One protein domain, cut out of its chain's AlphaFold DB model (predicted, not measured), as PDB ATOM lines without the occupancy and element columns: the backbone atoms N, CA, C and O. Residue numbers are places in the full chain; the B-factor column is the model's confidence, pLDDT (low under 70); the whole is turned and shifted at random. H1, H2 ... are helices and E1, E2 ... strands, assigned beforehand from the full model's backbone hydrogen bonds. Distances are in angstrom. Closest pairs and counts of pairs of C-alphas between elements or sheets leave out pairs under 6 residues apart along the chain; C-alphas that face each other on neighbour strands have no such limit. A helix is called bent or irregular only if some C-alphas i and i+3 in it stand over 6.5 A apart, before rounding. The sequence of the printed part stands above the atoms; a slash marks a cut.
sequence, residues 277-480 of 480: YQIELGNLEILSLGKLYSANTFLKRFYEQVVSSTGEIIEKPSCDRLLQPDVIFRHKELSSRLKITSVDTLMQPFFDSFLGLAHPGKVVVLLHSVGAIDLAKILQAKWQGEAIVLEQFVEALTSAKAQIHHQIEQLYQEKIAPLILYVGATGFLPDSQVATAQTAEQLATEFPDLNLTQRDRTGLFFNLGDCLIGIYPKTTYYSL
ATOM      1  N   TYR A 277     257.227 211.408 341.506       86.81
ATOM      2  CA  TYR A 277     258.033 212.611 341.625       86.81
ATOM      3  C   TYR A 277     258.369 213.158 340.248       86.81
ATOM      4  O   TYR A 277     258.760 212.413 339.348       86.81
ATOM      5  N   GLN A 278     258.156 214.460 340.084       91.12
ATOM      6  CA  GLN A 278     258.601 215.205 338.922       91.12
ATOM      7  C   GLN A 278     259.890 215.934 339.263       91.12
ATOM      8  O   GLN A 278     259.955 216.625 340.273       91.12
ATOM      9  N   ILE A 279     260.893 215.777 338.413       90.94
ATOM     10  CA  ILE A 279     262.190 216.423 338.527       90.94
ATOM     11  C   ILE A 279     262.229 217.527 337.475       90.94
ATOM     12  O   ILE A 279     262.029 217.275 336.285       90.94
ATOM     13  N   GLU A 280     262.449 218.760 337.908       91.56
ATOM     14  CA  GLU A 280     262.605 219.913 337.027       91.56
ATOM     15  C   GLU A 280     263.964 220.566 337.271       91.56
ATOM     16  O   GLU A 280     264.488 220.558 338.384       91.56
ATOM     17  N   LEU A 281     264.528 221.119 336.201       91.12
ATOM     18  CA  LEU A 281     265.746 221.914 336.252       91.12
ATOM     19  C   LEU A 281     265.385 223.389 336.151       91.12
ATOM     20  O   LEU A 281     264.552 223.772 335.323       91.12
ATOM     21  N   GLY A 282     266.064 224.180 336.966       92.00
ATOM     22  CA  GLY A 282     265.973 225.625 337.036       92.00
ATOM     23  C   GLY A 282     267.323 226.258 337.325       92.00
ATOM     24  O   GLY A 282     268.373 225.612 337.307       92.00
ATOM     25  N   ASN A 283     267.267 227.540 337.649       90.12
ATOM     26  CA  ASN A 283     268.353 228.283 338.264       90.12
ATOM     27  C   ASN A 283     267.792 229.177 339.387       90.12
ATOM     28  O   ASN A 283     266.612 229.098 339.735       90.12
ATOM     29  N   LEU A 284     268.647 230.030 339.949       87.56
ATOM     30  CA  LEU A 284     268.315 230.896 341.085       87.56
ATOM     31  C   LEU A 284     267.419 232.096 340.719       87.56
ATOM     32  O   LEU A 284     267.073 232.890 341.584       87.56
ATOM     33  N   GLU A 285     267.007 232.214 339.455       89.25
ATOM     34  CA  GLU A 285     266.106 233.265 338.968       89.25
ATOM     35  C   GLU A 285     264.794 232.691 338.404       89.25
ATOM     36  O   GLU A 285     263.720 233.282 338.536       89.25
ATOM     37  N   ILE A 286     264.872 231.526 337.760       91.25
ATOM     38  CA  ILE A 286     263.791 230.840 337.058       91.25
ATOM     39  C   ILE A 286     263.825 229.367 337.471       91.25
ATOM     40  O   ILE A 286     264.613 228.570 336.966       91.25
ATOM     41  N   LEU A 287     262.916 229.000 338.376       90.06
ATOM     42  CA  LEU A 287     262.859 227.662 338.983       90.06
ATOM     43  C   LEU A 287     262.609 226.525 337.997       90.06
ATOM     44  O   LEU A 287     263.011 225.396 338.254       90.06
ATOM     45  N   SER A 288     261.929 226.807 336.889       90.88
ATOM     46  CA  SER A 288     261.812 225.859 335.793       90.88
ATOM     47  C   SER A 288     261.398 226.535 334.497       90.88
ATOM     48  O   SER A 288     260.802 227.614 334.483       90.88
ATOM     49  N   LEU A 289     261.662 225.861 333.379       90.94
ATOM     50  CA  LEU A 289     261.249 226.323 332.051       90.94
ATOM     51  C   LEU A 289     259.721 226.425 331.900       90.94
ATOM     52  O   LEU A 289     259.233 227.155 331.044       90.94
ATOM     53  N   GLY A 290     258.950 225.767 332.777       88.94
ATOM     54  CA  GLY A 290     257.494 225.917 332.836       88.94
ATOM     55  C   GLY A 290     257.024 227.317 333.257       88.94
ATOM     56  O   GLY A 290     255.841 227.620 333.127       88.94
ATOM     57  N   LYS A 291     257.929 228.175 333.749       91.62
ATOM     58  CA  LYS A 291     257.648 229.580 334.088       91.62
ATOM     59  C   LYS A 291     257.647 230.507 332.872       91.62
ATOM     60  O   LYS A 291     257.164 231.632 332.991       91.62
ATOM     61  N   LEU A 292     258.189 230.068 331.733       94.75
ATOM     62  CA  LEU A 292     258.218 230.867 330.511       94.75
ATOM     63  C   LEU A 292     256.792 231.143 330.021       94.75
ATOM     64  O   LEU A 292     255.934 230.260 329.991       94.75
ATOM     65  N   TYR A 293     256.536 232.381 329.605       95.94
ATOM     66  CA  TYR A 293     255.256 232.739 329.009       95.94
ATOM     67  C   TYR A 293     255.116 232.124 327.612       95.94
ATOM     68  O   TYR A 293     256.086 231.995 326.867       95.94
ATOM     69  N   SER A 294     253.880 231.820 327.200       96.69
ATOM     70  CA  SER A 294     253.621 231.562 325.778       96.69
ATOM     71  C   SER A 294     253.965 232.807 324.952       96.69
ATOM     72  O   SER A 294     253.800 233.931 325.437       96.69
ATOM     73  N   ALA A 295     254.381 232.633 323.695       97.31
ATOM     74  CA  ALA A 295     254.837 233.758 322.881       97.31
ATOM     75  C   ALA A 295     253.774 234.865 322.741       97.31
ATOM     76  O   ALA A 295     254.069 236.038 322.942       97.31
ATOM     77  N   ASN A 296     252.510 234.499 322.509       96.50
ATOM     78  CA  ASN A 296     251.413 235.470 322.428       96.50
ATOM     79  C   ASN A 296     251.064 236.102 323.787       96.50
ATOM     80  O   ASN A 296     250.616 237.247 323.824       96.50
ATOM     81  N   THR A 297     251.249 235.383 324.902       96.25
ATOM     82  CA  THR A 297     251.078 235.953 326.250       96.25
ATOM     83  C   THR A 297     252.129 237.023 326.514       96.25
ATOM     84  O   THR A 297     251.785 238.108 326.978       96.25
ATOM     85  N   PHE A 298     253.392 236.734 326.190       96.75
ATOM     86  CA  PHE A 298     254.486 237.686 326.347       96.75
ATOM     87  C   PHE A 298     254.325 238.893 325.419       96.75
ATOM     88  O   PHE A 298     254.411 240.034 325.869       96.75
ATOM     89  N   LEU A 299     253.988 238.645 324.147       96.75
ATOM     90  CA  LEU A 299     253.755 239.685 323.150       96.75
ATOM     91  C   LEU A 299     252.744 240.731 323.645       96.75
ATOM     92  O   LEU A 299     253.048 241.915 323.683       96.75
ATOM     93  N   LYS A 300     251.570 240.284 324.112       94.56
ATOM     94  CA  LYS A 300     250.492 241.151 324.631       94.56
ATOM     95  C   LYS A 300     250.896 242.009 325.832       94.56
ATOM     96  O   LYS A 300     250.243 243.012 326.124       94.56
ATOM     97  N   ARG A 301     251.904 241.562 326.580       93.94
ATOM     98  CA  ARG A 301     252.350 242.196 327.821       93.94
ATOM     99  C   ARG A 301     253.280 243.378 327.545       93.94
ATOM    100  O   ARG A 301     253.146 244.382 328.235       93.94
ATOM    101  N   PHE A 302     254.148 243.274 326.534       95.25
ATOM    102  CA  PHE A 302     255.215 244.253 326.268       95.25
ATOM    103  C   PHE A 302     255.126 244.973 324.924       95.25
ATOM    104  O   PHE A 302     255.809 245.978 324.736       95.25
ATOM    105  N   TYR A 303     254.294 244.491 324.005       96.19
ATOM    106  CA  TYR A 303     254.238 245.010 322.646       96.19
ATOM    107  C   TYR A 303     252.808 245.319 322.229       96.19
ATOM    108  O   TYR A 303     251.838 244.699 322.674       96.19
ATOM    109  N   GLU A 304     252.707 246.279 321.327       95.19
ATOM    110  CA  GLU A 304     251.508 246.595 320.572       95.19
ATOM    111  C   GLU A 304     251.765 246.381 319.083       95.19
ATOM    112  O   GLU A 304     252.906 246.374 318.612       95.19
ATOM    113  N   GLN A 305     250.682 246.162 318.349       94.81
ATOM    114  CA  GLN A 305     250.699 246.040 316.902       94.81
ATOM    115  C   GLN A 305     249.862 247.159 316.323       94.81
ATOM    116  O   GLN A 305     248.767 247.420 316.825       94.81
ATOM    117  N   VAL A 306     250.359 247.781 315.263       93.69
ATOM    118  CA  VAL A 306     249.627 248.826 314.556       93.69
ATOM    119  C   VAL A 306     249.647 248.575 313.056       93.69
ATOM    120  O   VAL A 306     250.604 248.008 312.518       93.69
ATOM    121  N   VAL A 307     248.590 249.014 312.382       92.62
ATOM    122  CA  VAL A 307     248.538 249.042 310.919       92.62
ATOM    123  C   VAL A 307     249.430 250.185 310.435       92.62
ATOM    124  O   VAL A 307     249.232 251.341 310.797       92.62
ATOM    125  N   SER A 308     250.432 249.871 309.624       88.38
ATOM    126  CA  SER A 308     251.450 250.812 309.140       88.38
ATOM    127  C   SER A 308     250.871 252.012 308.387       88.38
ATOM    128  O   SER A 308     251.401 253.113 308.512       88.38
ATOM    129  N   SER A 309     249.778 251.819 307.643       88.81
ATOM    130  CA  SER A 309     249.144 252.863 306.832       88.81
ATOM    131  C   SER A 309     248.245 253.810 307.633       88.81
ATOM    132  O   SER A 309     248.183 254.994 307.308       88.81
ATOM    133  N   THR A 310     247.557 253.321 308.670       89.94
ATOM    134  CA  THR A 310     246.571 254.104 309.443       89.94
ATOM    135  C   THR A 310     247.042 254.479 310.848       89.94
ATOM    136  O   THR A 310     246.500 255.402 311.449       89.94
ATOM    137  N   GLY A 311     248.040 253.775 311.388       89.50
ATOM    138  CA  GLY A 311     248.467 253.887 312.784       89.50
ATOM    139  C   GLY A 311     247.483 253.282 313.792       89.50
ATOM    140  O   GLY A 311     247.686 253.439 314.993       89.50
ATOM    141  N   GLU A 312     246.428 252.603 313.332       93.06
ATOM    142  CA  GLU A 312     245.410 252.006 314.199       93.06
ATOM    143  C   GLU A 312     245.979 250.834 315.008       93.06
ATOM    144  O   GLU A 312     246.654 249.959 314.457       93.06
ATOM    145  N   ILE A 313     245.687 250.810 316.312       92.94
ATOM    146  CA  ILE A 313     246.122 249.754 317.233       92.94
ATOM    147  C   ILE A 313     245.262 248.504 317.050       92.94
ATOM    148  O   ILE A 313     244.038 248.540 317.144       92.94
ATOM    149  N   ILE A 314     245.920 247.362 316.882       92.62
ATOM    150  CA  ILE A 314     245.274 246.055 316.790       92.62
ATOM    151  C   ILE A 314     245.003 245.528 318.206       92.62
ATOM    152  O   ILE A 314     245.923 245.143 318.927       92.62
ATOM    153  N   GLU A 315     243.726 245.439 318.593       88.00
ATOM    154  CA  GLU A 315     243.309 245.049 319.955       88.00
ATOM    155  C   GLU A 315     243.774 243.647 320.389       88.00
ATOM    156  O   GLU A 315     243.967 243.371 321.577       88.00
ATOM    157  N   LYS A 316     243.933 242.725 319.434       89.00
ATOM    158  CA  LYS A 316     244.315 241.327 319.683       89.00
ATOM    159  C   LYS A 316     245.643 241.014 318.998       89.00
ATOM    160  O   LYS A 316     245.630 240.342 317.961       89.00
ATOM    161  N   PRO A 317     246.777 241.455 319.569       89.94
ATOM    162  CA  PRO A 317     248.062 241.195 318.959       89.94
ATOM    163  C   PRO A 317     248.408 239.706 319.044       89.94
ATOM    164  O   PRO A 317     248.118 239.024 320.040       89.94
ATOM    165  N   SER A 318     249.018 239.205 317.976       94.75
ATOM    166  CA  SER A 318     249.458 237.818 317.837       94.75
ATOM    167  C   SER A 318     250.660 237.698 316.896       94.75
ATOM    168  O   SER A 318     250.817 238.490 315.970       94.75
ATOM    169  N   CYS A 319     251.540 236.728 317.146       95.06
ATOM    170  CA  CYS A 319     252.808 236.599 316.419       95.06
ATOM    171  C   CYS A 319     252.623 236.291 314.923       95.06
ATOM    172  O   CYS A 319     253.430 236.735 314.117       95.06
ATOM    173  N   ASP A 320     251.560 235.579 314.537       93.44
ATOM    174  CA  ASP A 320     251.244 235.246 313.137       93.44
ATOM    175  C   ASP A 320     251.063 236.484 312.250       93.44
ATOM    176  O   ASP A 320     251.362 236.448 311.058       93.44
ATOM    177  N   ARG A 321     250.693 237.625 312.842       92.38
ATOM    178  CA  ARG A 321     250.579 238.900 312.126       92.38
ATOM    179  C   ARG A 321     251.916 239.463 311.651       92.38
ATOM    180  O   ARG A 321     251.914 240.359 310.823       92.38
ATOM    181  N   LEU A 322     253.055 238.921 312.090       91.00
ATOM    182  CA  LEU A 322     254.369 239.279 311.537       91.00
ATOM    183  C   LEU A 322     254.500 238.938 310.041       91.00
ATOM    184  O   LEU A 322     255.332 239.519 309.339       91.00
ATOM    185  N   LEU A 323     253.682 238.002 309.560       90.62
ATOM    186  CA  LEU A 323     253.601 237.622 308.152       90.62
ATOM    187  C   LEU A 323     252.804 238.632 307.311       90.62
ATOM    188  O   LEU A 323     252.850 238.568 306.086       90.62
ATOM    189  N   GLN A 324     252.083 239.561 307.947       88.69
ATOM    190  CA  GLN A 324     251.306 240.595 307.266       88.69
ATOM    191  C   GLN A 324     252.224 241.786 306.942       88.69
ATOM    192  O   GLN A 324     252.885 242.306 307.846       88.69
ATOM    193  N   PRO A 325     252.313 242.223 305.671       83.38
ATOM    194  CA  PRO A 325     253.251 243.269 305.261       83.38
ATOM    195  C   PRO A 325     252.903 244.649 305.832       83.38
ATOM    196  O   PRO A 325     253.775 245.505 305.942       83.38
ATOM    197  N   ASP A 326     251.643 244.866 306.203       88.31
ATOM    198  CA  ASP A 326     251.116 246.127 306.709       88.31
ATOM    199  C   ASP A 326     251.149 246.239 308.238       88.31
ATOM    200  O   ASP A 326     250.820 247.306 308.752       88.31
ATOM    201  N   VAL A 327     251.567 245.204 308.974       90.88
ATOM    202  CA  VAL A 327     251.608 245.223 310.444       90.88
ATOM    203  C   VAL A 327     253.014 245.522 310.951       90.88
ATOM    204  O   VAL A 327     253.980 244.833 310.621       90.88
ATOM    205  N   ILE A 328     253.119 246.517 311.831       91.56
ATOM    206  CA  ILE A 328     254.357 246.852 312.542       91.56
ATOM    207  C   ILE A 328     254.179 246.669 314.049       91.56
ATOM    208  O   ILE A 328     253.089 246.832 314.600       91.56
ATOM    209  N   PHE A 329     255.278 246.331 314.717       93.94
ATOM    210  CA  PHE A 329     255.327 246.071 316.150       93.94
ATOM    211  C   PHE A 329     256.056 247.214 316.847       93.94
ATOM    212  O   PHE A 329     257.023 247.751 316.309       93.94
ATOM    213  N   ARG A 330     255.599 247.588 318.042       93.75
ATOM    214  CA  ARG A 330     256.233 248.619 318.874       93.75
ATOM    215  C   ARG A 330     256.178 248.220 320.338       93.75
ATOM    216  O   ARG A 330     255.350 247.399 320.735       93.75
ATOM    217  N   HIS A 331     257.056 248.811 321.141       94.94
ATOM    218  CA  HIS A 331     256.952 248.694 322.588       94.94
ATOM    219  C   HIS A 331     255.671 249.355 323.073       94.94
ATOM    220  O   HIS A 331     255.371 250.492 322.718       94.94
ATOM    221  N   LYS A 332     254.948 248.634 323.919       93.38
ATOM    222  CA  LYS A 332     253.792 249.167 324.622       93.38
ATOM    223  C   LYS A 332     254.259 250.058 325.768       93.38
ATOM    224  O   LYS A 332     255.187 249.696 326.493       93.38
ATOM    225  N   GLU A 333     253.562 251.164 326.007       90.31
ATOM    226  CA  GLU A 333     253.737 251.917 327.250       90.31
ATOM    227  C   GLU A 333     253.305 251.063 328.450       90.31
ATOM    228  O   GLU A 333     252.138 250.680 328.609       90.31
ATOM    229  N   LEU A 334     254.272 250.710 329.294       90.69
ATOM    230  CA  LEU A 334     254.034 249.837 330.434       90.69
ATOM    231  C   LEU A 334     253.431 250.639 331.587       90.69
ATOM    232  O   LEU A 334     253.967 251.661 332.014       90.69
ATOM    233  N   SER A 335     252.332 250.139 332.150       88.38
ATOM    234  CA  SER A 335     251.767 250.719 333.369       88.38
ATOM    235  C   SER A 335     252.762 250.613 334.529       88.38
ATOM    236  O   SER A 335     253.370 249.557 334.710       88.38
ATOM    237  N   SER A 336     252.811 251.616 335.406       86.06
ATOM    238  CA  SER A 336     253.646 251.605 336.623       86.06
ATOM    239  C   SER A 336     253.358 250.448 337.591       86.06
ATOM    240  O   SER A 336     254.163 250.155 338.468       86.06
ATOM    241  N   ARG A 337     252.214 249.766 337.437       87.56
ATOM    242  CA  ARG A 337     251.822 248.592 338.234       87.56
ATOM    243  C   ARG A 337     252.431 247.280 337.733       87.56
ATOM    244  O   ARG A 337     252.316 246.261 338.413       87.56
ATOM    245  N   LEU A 338     253.020 247.264 336.538       89.19
ATOM    246  CA  LEU A 338     253.573 246.053 335.949       89.19
ATOM    247  C   LEU A 338     254.906 245.709 336.623       89.19
ATOM    248  O   LEU A 338     255.911 246.375 336.399       89.19
ATOM    249  N   LYS A 339     254.930 244.639 337.421       89.75
ATOM    250  CA  LYS A 339     256.184 244.100 337.962       89.75
ATOM    251  C   LYS A 339     256.923 243.325 336.870       89.75
ATOM    252  O   LYS A 339     256.391 242.323 336.387       89.75
ATOM    253  N   ILE A 340     258.122 243.783 336.513       91.12
ATOM    254  CA  ILE A 340     259.052 243.075 335.622       91.12
ATOM    255  C   ILE A 340     259.723 241.950 336.419       91.12
ATOM    256  O   ILE A 340     260.152 242.149 337.555       91.12
ATOM    257  N   THR A 341     259.761 240.759 335.836       92.31
ATOM    258  CA  THR A 341     260.327 239.544 336.434       92.31
ATOM    259  C   THR A 341     261.594 239.096 335.697       92.31
ATOM    260  O   THR A 341     261.877 239.559 334.589       92.31
ATOM    261  N   SER A 342     262.347 238.149 336.263       92.75
ATOM    262  CA  SER A 342     263.507 237.552 335.583       92.75
ATOM    263  C   SER A 342     263.113 236.811 334.303       92.75
ATOM    264  O   SER A 342     263.835 236.858 333.312       92.75
ATOM    265  N   VAL A 343     261.916 236.206 334.272       94.50
ATOM    266  CA  VAL A 343     261.344 235.622 333.048       94.50
ATOM    267  C   VAL A 343     261.147 236.699 331.981       94.50
ATOM    268  O   VAL A 343     261.492 236.476 330.822       94.50
ATOM    269  N   ASP A 344     260.636 237.873 332.366       95.19
ATOM    270  CA  ASP A 344     260.447 238.976 331.424       95.19
ATOM    271  C   ASP A 344     261.793 239.449 330.849       95.19
ATOM    272  O   ASP A 344     261.943 239.574 329.633       95.19
ATOM    273  N   THR A 345     262.790 239.615 331.720       95.12
ATOM    274  CA  THR A 345     264.155 240.039 331.360       95.12
ATOM    275  C   THR A 345     264.847 239.038 330.431       95.12
ATOM    276  O   THR A 345     265.552 239.433 329.504       95.12
ATOM    277  N   LEU A 346     264.615 237.736 330.630       95.44
ATOM    278  CA  LEU A 346     265.142 236.687 329.759       95.44
ATOM    279  C   LEU A 346     264.483 236.699 328.369       95.44
ATOM    280  O   LEU A 346     265.166 236.516 327.358       95.44
ATOM    281  N   MET A 347     263.160 236.874 328.312       97.25
ATOM    282  CA  MET A 347     262.386 236.755 327.072       97.25
ATOM    283  C   MET A 347     262.453 238.004 326.191       97.25
ATOM    284  O   MET A 347     262.472 237.873 324.965       97.25
ATOM    285  N   GLN A 348     262.495 239.204 326.777       96.31
ATOM    286  CA  GLN A 348     262.395 240.460 326.031       96.31
ATOM    287  C   GLN A 348     263.441 240.602 324.908       96.31
ATOM    288  O   GLN A 348     263.028 240.853 323.776       96.31
ATOM    289  N   PRO A 349     264.745 240.320 325.124       96.06
ATOM    290  CA  PRO A 349     265.758 240.458 324.075       96.06
ATOM    291  C   PRO A 349     265.515 239.576 322.845       96.06
ATOM    292  O   PRO A 349     265.963 239.905 321.746       96.06
ATOM    293  N   PHE A 350     264.816 238.445 323.004       97.19
ATOM    294  CA  PHE A 350     264.428 237.604 321.873       97.19
ATOM    295  C   PHE A 350     263.325 238.238 321.046       97.19
ATOM    296  O   PHE A 350     263.405 238.202 319.824       97.19
ATOM    297  N   PHE A 351     262.318 238.820 321.693       96.75
ATOM    298  CA  PHE A 351     261.246 239.520 320.994       96.75
ATOM    299  C   PHE A 351     261.760 240.790 320.322       96.75
ATOM    300  O   PHE A 351     261.526 240.955 319.130       96.75
ATOM    301  N   ASP A 352     262.533 241.612 321.034       95.81
ATOM    302  CA  ASP A 352     263.139 242.826 320.478       95.81
ATOM    303  C   ASP A 352     263.980 242.499 319.248       95.81
ATOM    304  O   ASP A 352     263.848 243.118 318.193       95.81
ATOM    305  N   SER A 353     264.802 241.455 319.355       94.88
ATOM    306  CA  SER A 353     265.592 240.979 318.234       94.88
ATOM    307  C   SER A 353     264.727 240.421 317.104       94.88
ATOM    308  O   SER A 353     264.998 240.760 315.966       94.88
ATOM    309  N   PHE A 354     263.742 239.555 317.367       95.25
ATOM    310  CA  PHE A 354     262.952 238.890 316.318       95.25
ATOM    311  C   PHE A 354     262.068 239.880 315.549       95.25
ATOM    312  O   PHE A 354     261.947 239.793 314.327       95.25
ATOM    313  N   LEU A 355     261.477 240.842 316.264       93.81
ATOM    314  CA  LEU A 355     260.572 241.857 315.722       93.81
ATOM    315  C   LEU A 355     261.304 243.024 315.043       93.81
ATOM    316  O   LEU A 355     260.653 243.853 314.413       93.81
ATOM    317  N   GLY A 356     262.633 243.085 315.143       91.81
ATOM    318  CA  GLY A 356     263.440 244.136 314.525       91.81
ATOM    319  C   GLY A 356     263.532 245.434 315.324       91.81
ATOM    320  O   GLY A 356     263.781 246.488 314.755       91.81
ATOM    321  N   LEU A 357     263.319 245.370 316.639       91.88
ATOM    322  CA  LEU A 357     263.386 246.514 317.552       91.88
ATOM    323  C   LEU A 357     264.789 246.708 318.167       91.88
ATOM    324  O   LEU A 357     265.066 247.773 318.710       91.88
ATOM    325  N   ALA A 358     265.692 245.719 318.057       86.62
ATOM    326  CA  ALA A 358     267.082 245.808 318.528       86.62
ATOM    327  C   ALA A 358     268.097 245.098 317.598       86.62
ATOM    328  O   ALA A 358     267.889 243.942 317.205       86.62
ATOM    329  N   HIS A 359     269.233 245.754 317.291       70.38
ATOM    330  CA  HIS A 359     270.283 245.256 316.377       70.38
ATOM    331  C   HIS A 359     271.729 245.500 316.869       70.38
ATOM    332  O   HIS A 359     271.999 246.589 317.377       70.38
ATOM    333  N   PRO A 360     272.684 244.557 316.651       63.91
ATOM    334  CA  PRO A 360     272.488 243.182 316.181       63.91
ATOM    335  C   PRO A 360     271.834 242.325 317.271       63.91
ATOM    336  O   PRO A 360     272.198 242.387 318.443       63.91
ATOM    337  N   GLY A 361     270.833 241.541 316.887       77.38
ATOM    338  CA  GLY A 361     269.939 240.916 317.850       77.38
ATOM    339  C   GLY A 361     270.309 239.475 318.229       77.38
ATOM    340  O   GLY A 361     270.820 238.706 317.409       77.38
ATOM    341  N   LYS A 362     269.998 239.090 319.478       89.06
ATOM    342  CA  LYS A 362     270.245 237.759 320.078       89.06
ATOM    343  C   LYS A 362     269.736 236.592 319.210       89.06
ATOM    344  O   LYS A 362     270.341 235.520 319.207       89.06
ATOM    345  N   VAL A 363     268.665 236.799 318.439       94.88
ATOM    346  CA  VAL A 363     268.059 235.781 317.562       94.88
ATOM    347  C   VAL A 363     268.989 235.369 316.428       94.88
ATOM    348  O   VAL A 363     269.112 234.176 316.182       94.88
ATOM    349  N   VAL A 364     269.669 236.308 315.758       93.25
ATOM    350  CA  VAL A 364     270.546 235.982 314.611       93.25
ATOM    351  C   VAL A 364     271.672 235.054 315.052       93.25
ATOM    352  O   VAL A 364     271.928 234.033 314.416       93.25
ATOM    353  N   VAL A 365     272.300 235.373 316.187       93.00
ATOM    354  CA  VAL A 365     273.372 234.557 316.775       93.00
ATOM    355  C   VAL A 365     272.860 233.156 317.110       93.00
ATOM    356  O   VAL A 365     273.511 232.162 316.782       93.00
ATOM    357  N   LEU A 366     271.676 233.060 317.725       95.94
ATOM    358  CA  LEU A 366     271.082 231.772 318.063       95.94
ATOM    359  C   LEU A 366     270.744 230.959 316.804       95.94
ATOM    360  O   LEU A 366     271.130 229.795 316.738       95.94
ATOM    361  N   LEU A 367     270.115 231.571 315.795       97.25
ATOM    362  CA  LEU A 367     269.783 230.932 314.518       97.25
ATOM    363  C   LEU A 367     271.029 230.413 313.792       97.25
ATOM    364  O   LEU A 367     271.039 229.279 313.321       97.25
ATOM    365  N   HIS A 368     272.116 231.184 313.764       95.25
ATOM    366  CA  HIS A 368     273.383 230.711 313.204       95.25
ATOM    367  C   HIS A 368     273.920 229.500 313.977       95.25
ATOM    368  O   HIS A 368     274.359 228.530 313.364       95.25
ATOM    369  N   SER A 369     273.830 229.514 315.313       94.75
ATOM    370  CA  SER A 369     274.309 228.404 316.150       94.75
ATOM    371  C   SER A 369     273.535 227.093 315.965       94.75
ATOM    372  O   SER A 369     274.062 226.041 316.314       94.75
ATOM    373  N   VAL A 370     272.304 227.153 315.440       95.94
ATOM    374  CA  VAL A 370     271.466 225.970 315.167       95.94
ATOM    375  C   VAL A 370     271.453 225.580 313.682       95.94
ATOM    376  O   VAL A 370     270.784 224.621 313.308       95.94
ATOM    377  N   GLY A 371     272.163 226.323 312.824       96.44
ATOM    378  CA  GLY A 371     272.180 226.108 311.372       96.44
ATOM    379  C   GLY A 371     270.991 226.708 310.605       96.44
ATOM    380  O   GLY A 371     270.865 226.469 309.405       96.44
ATOM    381  N   ALA A 372     270.153 227.527 311.246       97.06
ATOM    382  CA  ALA A 372     268.987 228.188 310.650       97.06
ATOM    383  C   ALA A 372     269.363 229.488 309.912       97.06
ATOM    384  O   ALA A 372     268.830 230.569 310.185       97.06
ATOM    385  N   ILE A 373     270.326 229.390 308.993       96.81
ATOM    386  CA  ILE A 373     270.968 230.539 308.334       96.81
ATOM    387  C   ILE A 373     269.980 231.314 307.449       96.81
ATOM    388  O   ILE A 373     270.020 232.542 307.418       96.81
ATOM    389  N   ASP A 374     269.076 230.626 306.753       96.75
ATOM    390  CA  ASP A 374     268.149 231.279 305.820       96.75
ATOM    391  C   ASP A 374     267.134 232.161 306.548       96.75
ATOM    392  O   ASP A 374     266.900 233.299 306.141       96.75
ATOM    393  N   LEU A 375     266.615 231.702 307.693       96.94
ATOM    394  CA  LEU A 375     265.738 232.526 308.523       96.94
ATOM    395  C   LEU A 375     266.474 233.763 309.051       96.94
ATOM    396  O   LEU A 375     265.903 234.851 309.076       96.94
ATOM    397  N   ALA A 376     267.741 233.618 309.449       95.50
ATOM    398  CA  ALA A 376     268.542 234.744 309.917       95.50
ATOM    399  C   ALA A 376     268.710 235.816 308.828       95.50
ATOM    400  O   ALA A 376     268.491 236.996 309.106       95.50
ATOM    401  N   LYS A 377     269.014 235.410 307.589       94.94
ATOM    402  CA  LYS A 377     269.123 236.320 306.436       94.94
ATOM    403  C   LYS A 377     267.801 237.013 306.120       94.94
ATOM    404  O   LYS A 377     267.784 238.227 305.945       94.94
ATOM    405  N   ILE A 378     266.697 236.263 306.081       95.00
ATOM    406  CA  ILE A 378     265.367 236.816 305.785       95.00
ATOM    407  C   ILE A 378     264.952 237.836 306.849       95.00
ATOM    408  O   ILE A 378     264.446 238.903 306.512       95.00
ATOM    409  N   LEU A 379     265.200 237.550 308.131       93.31
ATOM    410  CA  LEU A 379     264.932 238.504 309.207       93.31
ATOM    411  C   LEU A 379     265.788 239.772 309.069       93.31
ATOM    412  O   LEU A 379     265.256 240.869 309.195       93.31
ATOM    413  N   GLN A 380     267.079 239.643 308.751       92.00
ATOM    414  CA  GLN A 380     267.956 240.797 308.522       92.00
ATOM    415  C   GLN A 380     267.479 241.674 307.357       92.00
ATOM    416  O   GLN A 380     267.400 242.891 307.522       92.00
ATOM    417  N   ALA A 381     267.101 241.066 306.229       91.56
ATOM    418  CA  ALA A 381     266.502 241.763 305.093       91.56
ATOM    419  C   ALA A 381     265.195 242.473 305.499       91.56
ATOM    420  O   ALA A 381     265.008 243.656 305.208       91.56
ATOM    421  N   LYS A 382     264.330 241.798 306.280       89.62
ATOM    422  CA  LYS A 382     263.094 242.391 306.829       89.62
ATOM    423  C   LYS A 382     263.360 243.679 307.582       89.62
ATOM    424  O   LYS A 382     262.659 244.669 307.395       89.62
ATOM    425  N   TRP A 383     264.346 243.645 308.470       89.19
ATOM    426  CA  TRP A 383     264.668 244.768 309.339       89.19
ATOM    427  C   TRP A 383     265.254 245.954 308.570       89.19
ATOM    428  O   TRP A 383     265.121 247.092 309.006       89.19
ATOM    429  N   GLN A 384     265.846 245.701 307.402       88.44
ATOM    430  CA  GLN A 384     266.326 246.728 306.475       88.44
ATOM    431  C   GLN A 384     265.213 247.300 305.579       88.44
ATOM    432  O   GLN A 384     265.475 248.178 304.761       88.44
ATOM    433  N   GLY A 385     263.964 246.849 305.755       86.50
ATOM    434  CA  GLY A 385     262.814 247.295 304.969       86.50
ATOM    435  C   GLY A 385     262.711 246.633 303.596       86.50
ATOM    436  O   GLY A 385     261.954 247.107 302.750       86.50
ATOM    437  N   GLU A 386     263.459 245.552 303.355       89.56
ATOM    438  CA  GLU A 386     263.378 244.809 302.101       89.56
ATOM    439  C   GLU A 386     262.062 244.026 302.005       89.56
ATOM    440  O   GLU A 386     261.523 243.521 302.998       89.56
ATOM    441  N   ALA A 387     261.534 243.912 300.785       86.75
ATOM    442  CA  ALA A 387     260.356 243.102 300.516       86.75
ATOM    443  C   ALA A 387     260.694 241.612 300.655       86.75
ATOM    444  O   ALA A 387     261.693 241.140 300.113       86.75
ATOM    445  N   ILE A 388     259.838 240.861 301.349       90.31
ATOM    446  CA  ILE A 388     260.037 239.430 301.595       90.31
ATOM    447  C   ILE A 388     258.966 238.633 300.881       90.31
ATOM    448  O   ILE A 388     257.777 238.930 300.992       90.31
ATOM    449  N   VAL A 389     259.405 237.579 300.203       92.12
ATOM    450  CA  VAL A 389     258.525 236.564 299.633       92.12
ATOM    451  C   VAL A 389     257.970 235.710 300.775       92.12
ATOM    452  O   VAL A 389     258.730 235.058 301.497       92.12
ATOM    453  N   LEU A 390     256.649 235.741 300.964       90.44
ATOM    454  CA  LEU A 390     255.975 235.101 302.099       90.44
ATOM    455  C   LEU A 390     256.272 233.599 302.165       90.44
ATOM    456  O   LEU A 390     256.560 233.078 303.241       90.44
ATOM    457  N   GLU A 391     256.260 232.921 301.020       90.38
ATOM    458  CA  GLU A 391     256.513 231.486 300.910       90.38
ATOM    459  C   GLU A 391     257.915 231.131 301.419       90.38
ATOM    460  O   GLU A 391     258.062 230.240 302.254       90.38
ATOM    461  N   GLN A 392     258.934 231.895 301.005       93.75
ATOM    462  CA  GLN A 392     260.318 231.703 301.457       93.75
ATOM    463  C   GLN A 392     260.458 231.947 302.962       93.75
ATOM    464  O   GLN A 392     261.213 231.255 303.648       93.75
ATOM    465  N   PHE A 393     259.714 232.914 303.505       94.94
ATOM    466  CA  PHE A 393     259.737 233.185 304.937       94.94
ATOM    467  C   PHE A 393     259.098 232.049 305.743       94.94
ATOM    468  O   PHE A 393     259.667 231.610 306.744       94.94
ATOM    469  N   VAL A 394     257.948 231.537 305.294       93.81
ATOM    470  CA  VAL A 394     257.258 230.397 305.917       93.81
ATOM    471  C   VAL A 394     258.112 229.127 305.842       93.81
ATOM    472  O   VAL A 394     258.203 228.395 306.833       93.81
ATOM    473  N   GLU A 395     258.790 228.882 304.720       94.12
ATOM    474  CA  GLU A 395     259.728 227.767 304.561       94.12
ATOM    475  C   GLU A 395     260.908 227.877 305.539       94.12
ATOM    476  O   GLU A 395     261.175 226.944 306.304       94.12
ATOM    477  N   ALA A 396     261.556 229.044 305.606       97.00
ATOM    478  CA  ALA A 396     262.679 229.275 306.512       97.00
ATOM    479  C   ALA A 396     262.279 229.166 307.995       97.00
ATOM    480  O   ALA A 396     263.009 228.568 308.790       97.00
ATOM    481  N   LEU A 397     261.103 229.681 308.375       97.38
ATOM    482  CA  LEU A 397     260.534 229.505 309.717       97.38
ATOM    483  C   LEU A 397     260.296 228.022 310.033       97.38
ATOM    484  O   LEU A 397     260.602 227.567 311.136       97.38
ATOM    485  N   THR A 398     259.759 227.264 309.075       95.19
ATOM    486  CA  THR A 398     259.456 225.834 309.239       95.19
ATOM    487  C   THR A 398     260.735 225.015 309.414       95.19
ATOM    488  O   THR A 398     260.818 224.196 310.333       95.19
ATOM    489  N   SER A 399     261.757 225.285 308.599       96.12
ATOM    490  CA  SER A 399     263.074 224.650 308.703       96.12
ATOM    491  C   SER A 399     263.759 224.971 310.038       96.12
ATOM    492  O   SER A 399     264.143 224.063 310.781       96.12
ATOM    493  N   ALA A 400     263.799 226.252 310.426       98.00
ATOM    494  CA  ALA A 400     264.375 226.685 311.698       98.00
ATOM    495  C   ALA A 400     263.660 226.057 312.905       98.00
ATOM    496  O   ALA A 400     264.310 225.620 313.855       98.00
ATOM    497  N   LYS A 401     262.323 225.954 312.864       97.38
ATOM    498  CA  LYS A 401     261.530 225.268 313.894       97.38
ATOM    499  C   LYS A 401     261.988 223.819 314.078       97.38
ATOM    500  O   LYS A 401     262.151 223.384 315.216       97.38
ATOM    501  N   ALA A 402     262.194 223.085 312.983       95.19
ATOM    502  CA  ALA A 402     262.641 221.695 313.028       95.19
ATOM    503  C   ALA A 402     264.067 221.567 313.593       95.19
ATOM    504  O   ALA A 402     264.296 220.743 314.478       95.19
ATOM    505  N   GLN A 403     264.995 222.421 313.152       97.75
ATOM    506  CA  GLN A 403     266.385 222.437 313.631       97.75
ATOM    507  C   GLN A 403     266.484 222.770 315.129       97.75
ATOM    508  O   GLN A 403     267.153 222.064 315.881       97.75
ATOM    509  N   ILE A 404     265.763 223.802 315.586       98.25
ATOM    510  CA  ILE A 404     265.717 224.187 317.005       98.25
ATOM    511  C   ILE A 404     265.104 223.066 317.847       98.25
ATOM    512  O   ILE A 404     265.631 222.736 318.908       98.25
ATOM    513  N   HIS A 405     264.002 222.471 317.380       96.50
ATOM    514  CA  HIS A 405     263.365 221.359 318.081       96.50
ATOM    515  C   HIS A 405     264.324 220.172 318.226       96.50
ATOM    516  O   HIS A 405     264.491 219.665 319.330       96.50
ATOM    517  N   HIS A 406     265.016 219.794 317.147       95.06
ATOM    518  CA  HIS A 406     266.015 218.729 317.173       95.06
ATOM    519  C   HIS A 406     267.134 219.002 318.188       95.06
ATOM    520  O   HIS A 406     267.456 218.129 318.991       95.06
ATOM    521  N   GLN A 407     267.673 220.224 318.220       96.44
ATOM    522  CA  GLN A 407     268.725 220.575 319.175       96.44
ATOM    523  C   GLN A 407     268.233 220.562 320.631       96.44
ATOM    524  O   GLN A 407     268.981 220.168 321.525       96.44
ATOM    525  N   ILE A 408     266.983 220.964 320.888       95.81
ATOM    526  CA  ILE A 408     266.373 220.835 322.219       95.81
ATOM    527  C   ILE A 408     266.288 219.358 322.619       95.81
ATOM    528  O   ILE A 408     266.712 219.022 323.724       95.81
ATOM    529  N   GLU A 409     265.772 218.482 321.747       93.00
ATOM    530  CA  GLU A 409     265.692 217.043 322.043       93.00
ATOM    531  C   GLU A 409     267.069 216.449 322.333       93.00
ATOM    532  O   GLU A 409     267.221 215.737 323.322       93.00
ATOM    533  N   GLN A 410     268.076 216.807 321.534       91.19
ATOM    534  CA  GLN A 410     269.448 216.350 321.729       91.19
ATOM    535  C   GLN A 410     269.994 216.764 323.103       91.19
ATOM    536  O   GLN A 410     270.492 215.925 323.850       91.19
ATOM    537  N   LEU A 411     269.841 218.037 323.487       92.50
ATOM    538  CA  LEU A 411     270.279 218.521 324.801       92.50
ATOM    539  C   LEU A 411     269.546 217.804 325.942       92.50
ATOM    540  O   LEU A 411     270.167 217.448 326.946       92.50
ATOM    541  N   TYR A 412     268.242 217.552 325.798       91.88
ATOM    542  CA  TYR A 412     267.504 216.776 326.792       91.88
ATOM    543  C   TYR A 412     268.020 215.341 326.883       91.88
ATOM    544  O   TYR A 412     268.283 214.876 327.990       91.88
ATOM    545  N   GLN A 413     268.177 214.655 325.754       86.94
ATOM    546  CA  GLN A 413     268.583 213.253 325.704       86.94
ATOM    547  C   GLN A 413     270.009 213.043 326.222       86.94
ATOM    548  O   GLN A 413     270.249 212.109 326.978       86.94
ATOM    549  N   GLU A 414     270.940 213.927 325.868       85.50
ATOM    550  CA  GLU A 414     272.352 213.779 326.227       85.50
ATOM    551  C   GLU A 414     272.676 214.281 327.638       85.50
ATOM    552  O   GLU A 414     273.614 213.782 328.260       85.50
ATOM    553  N   LYS A 415     271.957 215.298 328.142       86.50
ATOM    554  CA  LYS A 415     272.356 216.017 329.369       86.50
ATOM    555  C   LYS A 415     271.351 215.936 330.512       86.50
ATOM    556  O   LYS A 415     271.763 215.909 331.668       86.50
ATOM    557  N   ILE A 416     270.049 215.909 330.224       89.25
ATOM    558  CA  ILE A 416     269.005 216.054 331.256       89.25
ATOM    559  C   ILE A 416     268.338 214.724 331.592       89.25
ATOM    560  O   ILE A 416     268.185 214.385 332.762       89.25
ATOM    561  N   ALA A 417     267.920 213.962 330.589       89.12
ATOM    562  CA  ALA A 417     267.230 212.700 330.799       89.12
ATOM    563  C   ALA A 417     268.075 211.683 331.594       89.12
ATOM    564  O   ALA A 417     267.513 211.068 332.507       89.12
ATOM    565  N   PRO A 418     269.402 211.553 331.368       86.44
ATOM    566  CA  PRO A 418     270.251 210.691 332.189       86.44
ATOM    567  C   PRO A 418     270.274 211.113 333.664       86.44
ATOM    568  O   PRO A 418     270.167 210.257 334.538       86.44
ATOM    569  N   LEU A 419     270.331 212.423 333.950       86.81
ATOM    570  CA  LEU A 419     270.250 212.963 335.315       86.81
ATOM    571  C   LEU A 419     268.931 212.579 335.981       86.81
ATOM    572  O   LEU A 419     268.914 212.029 337.076       86.81
ATOM    573  N   ILE A 420     267.817 212.883 335.317       89.94
ATOM    574  CA  ILE A 420     266.469 212.661 335.848       89.94
ATOM    575  C   ILE A 420     266.243 211.182 336.128       89.94
ATOM    576  O   ILE A 420     265.675 210.818 337.160       89.94
ATOM    577  N   LEU A 421     266.705 210.327 335.222       88.56
ATOM    578  CA  LEU A 421     266.619 208.896 335.404       88.56
ATOM    579  C   LEU A 421     267.507 208.419 336.555       88.56
ATOM    580  O   LEU A 421     267.025 207.645 337.374       88.56
ATOM    581  N   TYR A 422     268.753 208.892 336.655       86.62
ATOM    582  CA  TYR A 422     269.646 208.549 337.762       86.62
ATOM    583  C   TYR A 422     269.040 208.942 339.106       86.62
ATOM    584  O   TYR A 422     268.918 208.101 339.994       86.62
ATOM    585  N   VAL A 423     268.586 210.189 339.238       85.31
ATOM    586  CA  VAL A 423     267.987 210.697 340.477       85.31
ATOM    587  C   VAL A 423     266.731 209.913 340.834       85.31
ATOM    588  O   VAL A 423     266.584 209.488 341.976       85.31
ATOM    589  N   GLY A 424     265.835 209.671 339.874       85.00
ATOM    590  CA  GLY A 424     264.604 208.943 340.166       85.00
ATOM    591  C   GLY A 424     264.795 207.435 340.372       85.00
ATOM    592  O   GLY A 424     264.020 206.851 341.118       85.00
ATOM    593  N   ALA A 425     265.808 206.805 339.769       84.25
ATOM    594  CA  ALA A 425     266.102 205.379 339.951       84.25
ATOM    595  C   ALA A 425     266.905 205.088 341.224       84.25
ATOM    596  O   ALA A 425     266.709 204.053 341.853       84.25
ATOM    597  N   THR A 426     267.824 205.980 341.598       80.94
ATOM    598  CA  THR A 426     268.732 205.753 342.732       80.94
ATOM    599  C   THR A 426     268.269 206.456 344.002       80.94
ATOM    600  O   THR A 426     268.612 206.023 345.099       80.94
ATOM    601  N   GLY A 427     267.494 207.535 343.875       77.12
ATOM    602  CA  GLY A 427     267.203 208.414 344.998       77.12
ATOM    603  C   GLY A 427     268.376 209.289 345.414       77.12
ATOM    604  O   GLY A 427     268.310 209.857 346.495       77.12
ATOM    605  N   PHE A 428     269.425 209.412 344.596       76.25
ATOM    606  CA  PHE A 428     270.618 210.204 344.894       76.25
ATOM    607  C   PHE A 428     270.920 211.215 343.787       76.25
ATOM    608  O   PHE A 428     270.613 210.999 342.615       76.25
ATOM    609  N   LEU A 429     271.565 212.317 344.163       78.06
ATOM    610  CA  LEU A 429     272.278 213.161 343.208       78.06
ATOM    611  C   LEU A 429     273.631 212.508 342.873       78.06
ATOM    612  O   LEU A 429     274.188 211.828 343.735       78.06
ATOM    613  N   PRO A 430     274.173 212.689 341.657       71.94
ATOM    614  CA  PRO A 430     275.471 212.123 341.295       71.94
ATOM    615  C   PRO A 430     276.609 212.613 342.203       71.94
ATOM    616  O   PRO A 430     276.661 213.788 342.564       71.94
ATOM    617  N   ASP A 431     277.565 211.722 342.486       60.09
ATOM    618  CA  ASP A 431     278.703 211.902 343.411       60.09
ATOM    619  C   ASP A 431     279.511 213.206 343.239       60.09
ATOM    620  O   ASP A 431     280.173 213.650 344.176       60.09
ATOM    621  N   SER A 432     279.496 213.829 342.056       56.78
ATOM    622  CA  SER A 432     280.201 215.090 341.795       56.78
ATOM    623  C   SER A 432     279.528 216.324 342.409       56.78
ATOM    624  O   SER A 432     280.054 217.427 342.265       56.78
ATOM    625  N   GLN A 433     278.366 216.173 343.047       62.12
ATOM    626  CA  GLN A 433     277.541 217.278 343.526       62.12
ATOM    627  C   GLN A 433     277.177 217.091 345.003       62.12
ATOM    628  O   GLN A 433     276.300 216.307 345.357       62.12
ATOM    629  N   VAL A 434     277.846 217.839 345.884       63.53
ATOM    630  CA  VAL A 434     277.462 217.933 347.299       63.53
ATOM    631  C   VAL A 434     276.447 219.063 347.431       63.53
ATOM    632  O   VAL A 434     276.822 220.231 347.402       63.53
ATOM    633  N   ALA A 435     275.168 218.717 347.563       74.06
ATOM    634  CA  ALA A 435     274.097 219.681 347.793       74.06
ATOM    635  C   ALA A 435     273.155 219.199 348.895       74.06
ATOM    636  O   ALA A 435     272.769 218.029 348.942       74.06
ATOM    637  N   THR A 436     272.780 220.117 349.780       79.50
ATOM    638  CA  THR A 436     271.819 219.855 350.852       79.50
ATOM    639  C   THR A 436     270.412 220.109 350.332       79.50
ATOM    640  O   THR A 436     270.170 221.115 349.667       79.50
ATOM    641  N   ALA A 437     269.478 219.212 350.648       85.50
ATOM    642  CA  ALA A 437     268.069 219.422 350.343       85.50
ATOM    643  C   ALA A 437     267.530 220.649 351.099       85.50
ATOM    644  O   ALA A 437     267.721 220.766 352.310       85.50
ATOM    645  N   GLN A 438     266.815 221.522 350.396       89.69
ATOM    646  CA  GLN A 438     266.170 222.715 350.938       89.69
ATOM    647  C   GLN A 438     264.656 222.656 350.703       89.69
ATOM    648  O   GLN A 438     264.192 222.177 349.663       89.69
ATOM    649  N   THR A 439     263.870 223.150 351.659       91.25
ATOM    650  CA  THR A 439     262.434 223.398 351.446       91.25
ATOM    651  C   THR A 439     262.218 224.685 350.654       91.25
ATOM    652  O   THR A 439     263.124 225.511 350.522       91.25
ATOM    653  N   ALA A 440     260.999 224.893 350.153       91.44
ATOM    654  CA  ALA A 440     260.637 226.137 349.479       91.44
ATOM    655  C   ALA A 440     260.839 227.375 350.371       91.44
ATOM    656  O   ALA A 440     261.270 228.413 349.883       91.44
ATOM    657  N   GLU A 441     260.559 227.277 351.673       90.81
ATOM    658  CA  GLU A 441     260.730 228.374 352.635       90.81
ATOM    659  C   GLU A 441     262.205 228.701 352.872       90.81
ATOM    660  O   GLU A 441     262.579 229.873 352.931       90.81
ATOM    661  N   GLN A 442     263.048 227.671 352.982       92.25
ATOM    662  CA  GLN A 442     264.496 227.844 353.098       92.25
ATOM    663  C   GLN A 442     265.058 228.500 351.836       92.25
ATOM    664  O   GLN A 442     265.778 229.491 351.935       92.25
ATOM    665  N   LEU A 443     264.643 228.017 350.660       91.00
ATOM    666  CA  LEU A 443     265.042 228.590 349.380       91.00
ATOM    667  C   LEU A 443     264.575 230.049 349.235       91.00
ATOM    668  O   LEU A 443     265.349 230.892 348.801       91.00
ATOM    669  N   ALA A 444     263.343 230.369 349.645       90.56
ATOM    670  CA  ALA A 444     262.807 231.734 349.620       90.56
ATOM    671  C   ALA A 444     263.537 232.686 350.575       90.56
ATOM    672  O   ALA A 444     263.587 233.887 350.335       90.56
ATOM    673  N   THR A 445     264.065 232.164 351.683       91.50
ATOM    674  CA  THR A 445     264.833 232.958 352.648       91.50
ATOM    675  C   THR A 445     266.205 233.317 352.080       91.50
ATOM    676  O   THR A 445     266.677 234.433 352.279       91.50
ATOM    677  N   GLU A 446     266.831 232.385 351.360       89.94
ATOM    678  CA  GLU A 446     268.132 232.591 350.716       89.94
ATOM    679  C   GLU A 446     268.020 233.429 349.429       89.94
ATOM    680  O   GLU A 446     268.855 234.295 349.178       89.94
ATOM    681  N   PHE A 447     266.950 233.227 348.653       89.06
ATOM    682  CA  PHE A 447     266.689 233.898 347.377       89.06
ATOM    683  C   PHE A 447     265.281 234.529 347.373       89.06
ATOM    684  O   PHE A 447     264.348 233.979 346.778       89.06
ATOM    685  N   PRO A 448     265.099 235.696 348.020       85.75
ATOM    686  CA  PRO A 448     263.780 236.303 348.240       85.75
ATOM    687  C   PRO A 448     263.072 236.774 346.964       85.75
ATOM    688  O   PRO A 448     261.852 236.945 346.962       85.75
ATOM    689  N   ASP A 449     263.810 236.952 345.867       84.19
ATOM    690  CA  ASP A 449     263.258 237.376 344.577       84.19
ATOM    691  C   ASP A 449     262.649 236.221 343.761       84.19
ATOM    692  O   ASP A 449     261.978 236.459 342.749       84.19
ATOM    693  N   LEU A 450     262.816 234.968 344.207       85.38
ATOM    694  CA  LEU A 450     262.213 233.807 343.558       85.38
ATOM    695  C   LEU A 450     260.685 233.831 343.665       85.38
ATOM    696  O   LEU A 450     260.088 233.796 344.742       85.38
ATOM    697  N   ASN A 451     260.022 233.802 342.510       83.44
ATOM    698  CA  ASN A 451     258.565 233.769 342.443       83.44
ATOM    699  C   ASN A 451     258.015 232.338 342.610       83.44
ATOM    700  O   ASN A 451     257.758 231.619 341.632       83.44
ATOM    701  N   LEU A 452     257.836 231.930 343.870       88.50
ATOM    702  CA  LEU A 452     257.309 230.622 344.261       88.50
ATOM    703  C   LEU A 452     255.777 230.561 344.165       88.50
ATOM    704  O   LEU A 452     255.047 231.294 344.833       88.50
ATOM    705  N   THR A 453     255.277 229.616 343.373       89.44
ATOM    706  CA  THR A 453     253.850 229.272 343.280       89.44
ATOM    707  C   THR A 453     253.430 228.313 344.396       89.44
ATOM    708  O   THR A 453     254.265 227.738 345.089       89.44
ATOM    709  N   GLN A 454     252.124 228.069 344.544       89.50
ATOM    710  CA  GLN A 454     251.614 227.070 345.492       89.50
ATOM    711  C   GLN A 454     252.181 225.666 345.230       89.50
ATOM    712  O   GLN A 454     252.471 224.942 346.177       89.50
ATOM    713  N   ARG A 455     252.387 225.303 343.957       89.38
ATOM    714  CA  ARG A 455     253.060 224.055 343.584       89.38
ATOM    715  C   ARG A 455     254.512 224.044 344.052       89.38
ATOM    716  O   ARG A 455     254.979 223.014 344.514       89.38
ATOM    717  N   ASP A 456     255.217 225.171 343.962       90.81
ATOM    718  CA  ASP A 456     256.628 225.213 344.354       90.81
ATOM    719  C   ASP A 456     256.829 224.942 345.844       90.81
ATOM    720  O   ASP A 456     257.825 224.347 346.241       90.81
ATOM    721  N   ARG A 457     255.832 225.297 346.660       90.88
ATOM    722  CA  ARG A 457     255.841 225.067 348.108       90.88
ATOM    723  C   ARG A 457     255.781 223.597 348.515       90.88
ATOM    724  O   ARG A 457     256.087 223.284 349.656       90.88
ATOM    725  N   THR A 458     255.397 222.693 347.613       89.94
ATOM    726  CA  THR A 458     255.423 221.245 347.886       89.94
ATOM    727  C   THR A 458     256.727 220.583 347.441       89.94
ATOM    728  O   THR A 458     256.896 219.380 347.643       89.94
ATOM    729  N   GLY A 459     257.625 221.345 346.809       90.00
ATOM    730  CA  GLY A 459     258.877 220.848 346.259       90.00
ATOM    731  C   GLY A 459     260.006 220.743 347.283       90.00
ATOM    732  O   GLY A 459     260.017 221.412 348.318       90.00
ATOM    733  N   LEU A 460     260.986 219.909 346.945       91.19
ATOM    734  CA  LEU A 460     262.310 219.882 347.562       91.19
ATOM    735  C   LEU A 460     263.348 220.325 346.541       91.19
ATOM    736  O   LEU A 460     263.287 219.916 345.382       91.19
ATOM    737  N   PHE A 461     264.295 221.144 346.982       90.75
ATOM    738  CA  PHE A 461     265.238 221.821 346.107       90.75
ATOM    739  C   PHE A 461     266.677 221.464 346.448       90.75
ATOM    740  O   PHE A 461     267.026 221.302 347.614       90.75
ATOM    741  N   PHE A 462     267.511 221.369 345.420       88.88
ATOM    742  CA  PHE A 462     268.945 221.154 345.549       88.88
ATOM    743  C   PHE A 462     269.666 222.215 344.730       88.88
ATOM    744  O   PHE A 462     269.550 222.243 343.501       88.88
ATOM    745  N   ASN A 463     270.385 223.098 345.418       87.50
ATOM    746  CA  ASN A 463     271.210 224.119 344.792       87.50
ATOM    747  C   ASN A 463     272.576 223.525 344.417       87.50
ATOM    748  O   ASN A 463     273.312 223.049 345.280       87.50
ATOM    749  N   LEU A 464     272.904 223.562 343.128       82.94
ATOM    750  CA  LEU A 464     274.151 223.053 342.557       82.94
ATOM    751  C   LEU A 464     275.106 224.183 342.135       82.94
ATOM    752  O   LEU A 464     276.057 223.945 341.394       82.94
ATOM    753  N   GLY A 465     274.851 225.417 342.580       79.94
ATOM    754  CA  GLY A 465     275.595 226.616 342.204       79.94
ATOM    755  C   GLY A 465     274.928 227.359 341.049       79.94
ATOM    756  O   GLY A 465     274.199 228.321 341.271       79.94
ATOM    757  N   ASP A 466     275.171 226.927 339.809       78.94
ATOM    758  CA  ASP A 466     274.620 227.562 338.597       78.94
ATOM    759  C   ASP A 466     273.282 226.956 338.133       78.94
ATOM    760  O   ASP A 466     272.665 227.431 337.176       78.94
ATOM    761  N   CYS A 467     272.825 225.908 338.815       87.62
ATOM    762  CA  CYS A 467     271.610 225.175 338.511       87.62
ATOM    763  C   CYS A 467     270.895 224.770 339.799       87.62
ATOM    764  O   CYS A 467     271.509 224.575 340.849       87.62
ATOM    765  N   LEU A 468     269.581 224.622 339.701       90.19
ATOM    766  CA  LEU A 468     268.712 224.177 340.773       90.19
ATOM    767  C   LEU A 468     267.898 222.977 340.289       90.19
ATOM    768  O   LEU A 468     267.288 223.021 339.220       90.19
ATOM    769  N   ILE A 469     267.886 221.903 341.077       90.50
ATOM    770  CA  ILE A 469     267.017 220.745 340.846       90.50
ATOM    771  C   ILE A 469     265.825 220.856 341.790       90.50
ATOM    772  O   ILE A 469     266.001 220.871 343.007       90.50
ATOM    773  N   GLY A 470     264.618 220.912 341.230       91.56
ATOM    774  CA  GLY A 470     263.362 220.839 341.970       91.56
ATOM    775  C   GLY A 470     262.734 219.454 341.850       91.56
ATOM    776  O   GLY A 470     262.618 218.914 340.750       91.56
ATOM    777  N   ILE A 471     262.309 218.880 342.973       90.69
ATOM    778  CA  ILE A 471     261.623 217.587 343.040       90.69
ATOM    779  C   ILE A 471     260.230 217.796 343.623       90.69
ATOM    780  O   ILE A 471     260.083 218.177 344.782       90.69
ATOM    781  N   TYR A 472     259.204 217.509 342.827       90.19
ATOM    782  CA  TYR A 472     257.808 217.784 343.153       90.19
ATOM    783  C   TYR A 472     257.001 216.493 343.276       90.19
ATOM    784  O   TYR A 472     256.984 215.700 342.328       90.19
ATOM    785  N   PRO A 473     256.272 216.273 344.380       88.56
ATOM    786  CA  PRO A 473     255.324 215.177 344.462       88.56
ATOM    787  C   PRO A 473     254.144 215.426 343.514       88.56
ATOM    788  O   PRO A 473     253.621 216.534 343.399       88.56
ATOM    789  N   LYS A 474     253.701 214.369 342.839       87.81
ATOM    790  CA  LYS A 474     252.548 214.373 341.943       87.81
ATOM    791  C   LYS A 474     251.753 213.089 342.109       87.81
ATOM    792  O   LYS A 474     252.245 212.000 341.811       87.81
ATOM    793  N   THR A 475     250.498 213.215 342.518       87.69
ATOM    794  CA  THR A 475     249.566 212.089 342.513       87.69
ATOM    795  C   THR A 475     249.170 211.754 341.078       87.69
ATOM    796  O   THR A 475     248.887 212.627 340.257       87.69
ATOM    797  N   THR A 476     249.193 210.467 340.758       87.69
ATOM    798  CA  THR A 476     248.831 209.927 339.447       87.69
ATOM    799  C   THR A 476     247.922 208.727 339.611       87.69
ATOM    800  O   THR A 476     247.976 208.044 340.632       87.69
ATOM    801  N   TYR A 477     247.130 208.456 338.583       90.19
ATOM    802  CA  TYR A 477     246.097 207.431 338.601       90.19
ATOM    803  C   TYR A 477     246.366 206.367 337.539       90.19
ATOM    804  O   TYR A 477     246.926 206.663 336.476       90.19
ATOM    805  N   TYR A 478     245.973 205.129 337.823       88.94
ATOM    806  CA  TYR A 478     246.107 204.000 336.912       88.94
ATOM    807  C   TYR A 478     244.915 203.051 337.033       88.94
ATOM    808  O   TYR A 478     244.390 202.867 338.129       88.94
ATOM    809  N   SER A 479     244.489 202.480 335.902       88.94
ATOM    810  CA  SER A 479     243.488 201.405 335.910       88.94
ATOM    811  C   SER A 479     244.087 200.158 336.560       88.94
ATOM    812  O   SER A 479     245.272 199.878 336.330       88.94
ATOM    813  N   LEU A 480     243.280 199.446 337.346       84.56
ATOM    814  CA  LEU A 480     243.643 198.175 337.979       84.56
ATOM    815  C   LEU A 480     243.481 196.971 337.044       84.56
ATOM    816  O   LEU A 480     242.658 197.045 336.099       84.56
TER     817      LEU A 480
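AT A GLANCE: This is residues 277 to 480 of the 480 residues of an uncharacterized protein of Desertifilum sp. IPPAS B-1220 (UniProt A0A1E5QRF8). The model has two lobes with one long helix, H6, spanning from one to the other: the first lobe holds helices H1 to H5 and the strand pair E2 and E3, the second a four-stranded sheet with H6b on one face and H7 on the opposite face. H6a runs past H5 and H4, and the last strand, E6, runs on beyond the sheet as a long arm. The printed part has 204 residues, with seven named helices and six named strands in the order E1 H1 E2 H2 E3 H3 H4 H5 H6 E4 H7 E5 E6. The antiparallel sheet has the order E1, E6, E5, E4, and the class is mixed, helices and strands. The whole is loose, with a radius of gyration of the C-alphas of 20.8 A and spans of 60 by 42 by 40 A.

IN THESE COORDINATES: E1, residues 277 to 282, begins at C-alpha 277 (258.033, 212.611, 341.625). H1 is residues 295 to 302, E2 303 to 307, H2 319 to 323 and E3 327 to 331. H3, residues 342 to 355, 20.5 A long, is only just irregular, with C-alphas 346 and 349 6.8 A apart. H4 is residues 362 to 369 and H5 373 to 383. H6, residues 390 to 426, was assigned as one helix by its hydrogen bonds but is bent, with C-alphas 414 and 417 6.9 A apart. Its arms are H6a, residues 390 to 414, 36.1 A long from C-alpha 390 (255.975, 235.101, 302.099), and H6b, residues 417 to 426. E4 is residues 437 to 439, H7 440 to 446 and E5 460 to 463. E6, residues 468 to 479, is 34.3 A long and ends at C-alpha 479 (243.488, 201.405, 335.910).

HOW THE PARTS SIT: E1 and E6 pair through N 280 and O 470, 2.9 A, E6 and E5, a hairpin, through N 471 and O 460, 2.8 A, and E5 and E4 through N 438 and O 461, 2.8 A. H6b is over E1 at a height over the sheet of 10.0 A; H7 is over E4 at 8.0 A. E2 and E3 are antiparallel, with N 304 and O 330 2.9 A apart. H3 touches H4, about perpendicular at 77 degrees, closest at the C-alphas of Ser 353 and Val 363, 5.8 A. H4 and H5 form a hairpin at a shallow tilt of 24 degrees, closest at the C-alphas of Val 364 and Ala 376, 5.3 A. H6a touches H5 with residues 393 to 400 alone, at a steep tilt of 50 degrees, opposite ways, closest at the C-alphas of Leu 375 and Ala 396, 4.9 A. H1 only just touches H2 and H3, with 3 pairs of C-alphas within 8 A each. Every O i to N i+4 pair is within hydrogen-bond range in H1, H4, H5, H6a, H6b and H7; H3 has 8 of 10, and H2 has 0 of 1, with 2 of 2 O i to N i+3 pairs.

THE WHOLE: The C-alphas of Ser 309 and Leu 480, the two farthest apart, are 63.2 A apart. The printed part has no cut. The links E1 to H1, E2 to H2 and H7 to E5 are long. The pLDDT is under 70 at residue 360 and residues 431 to 434.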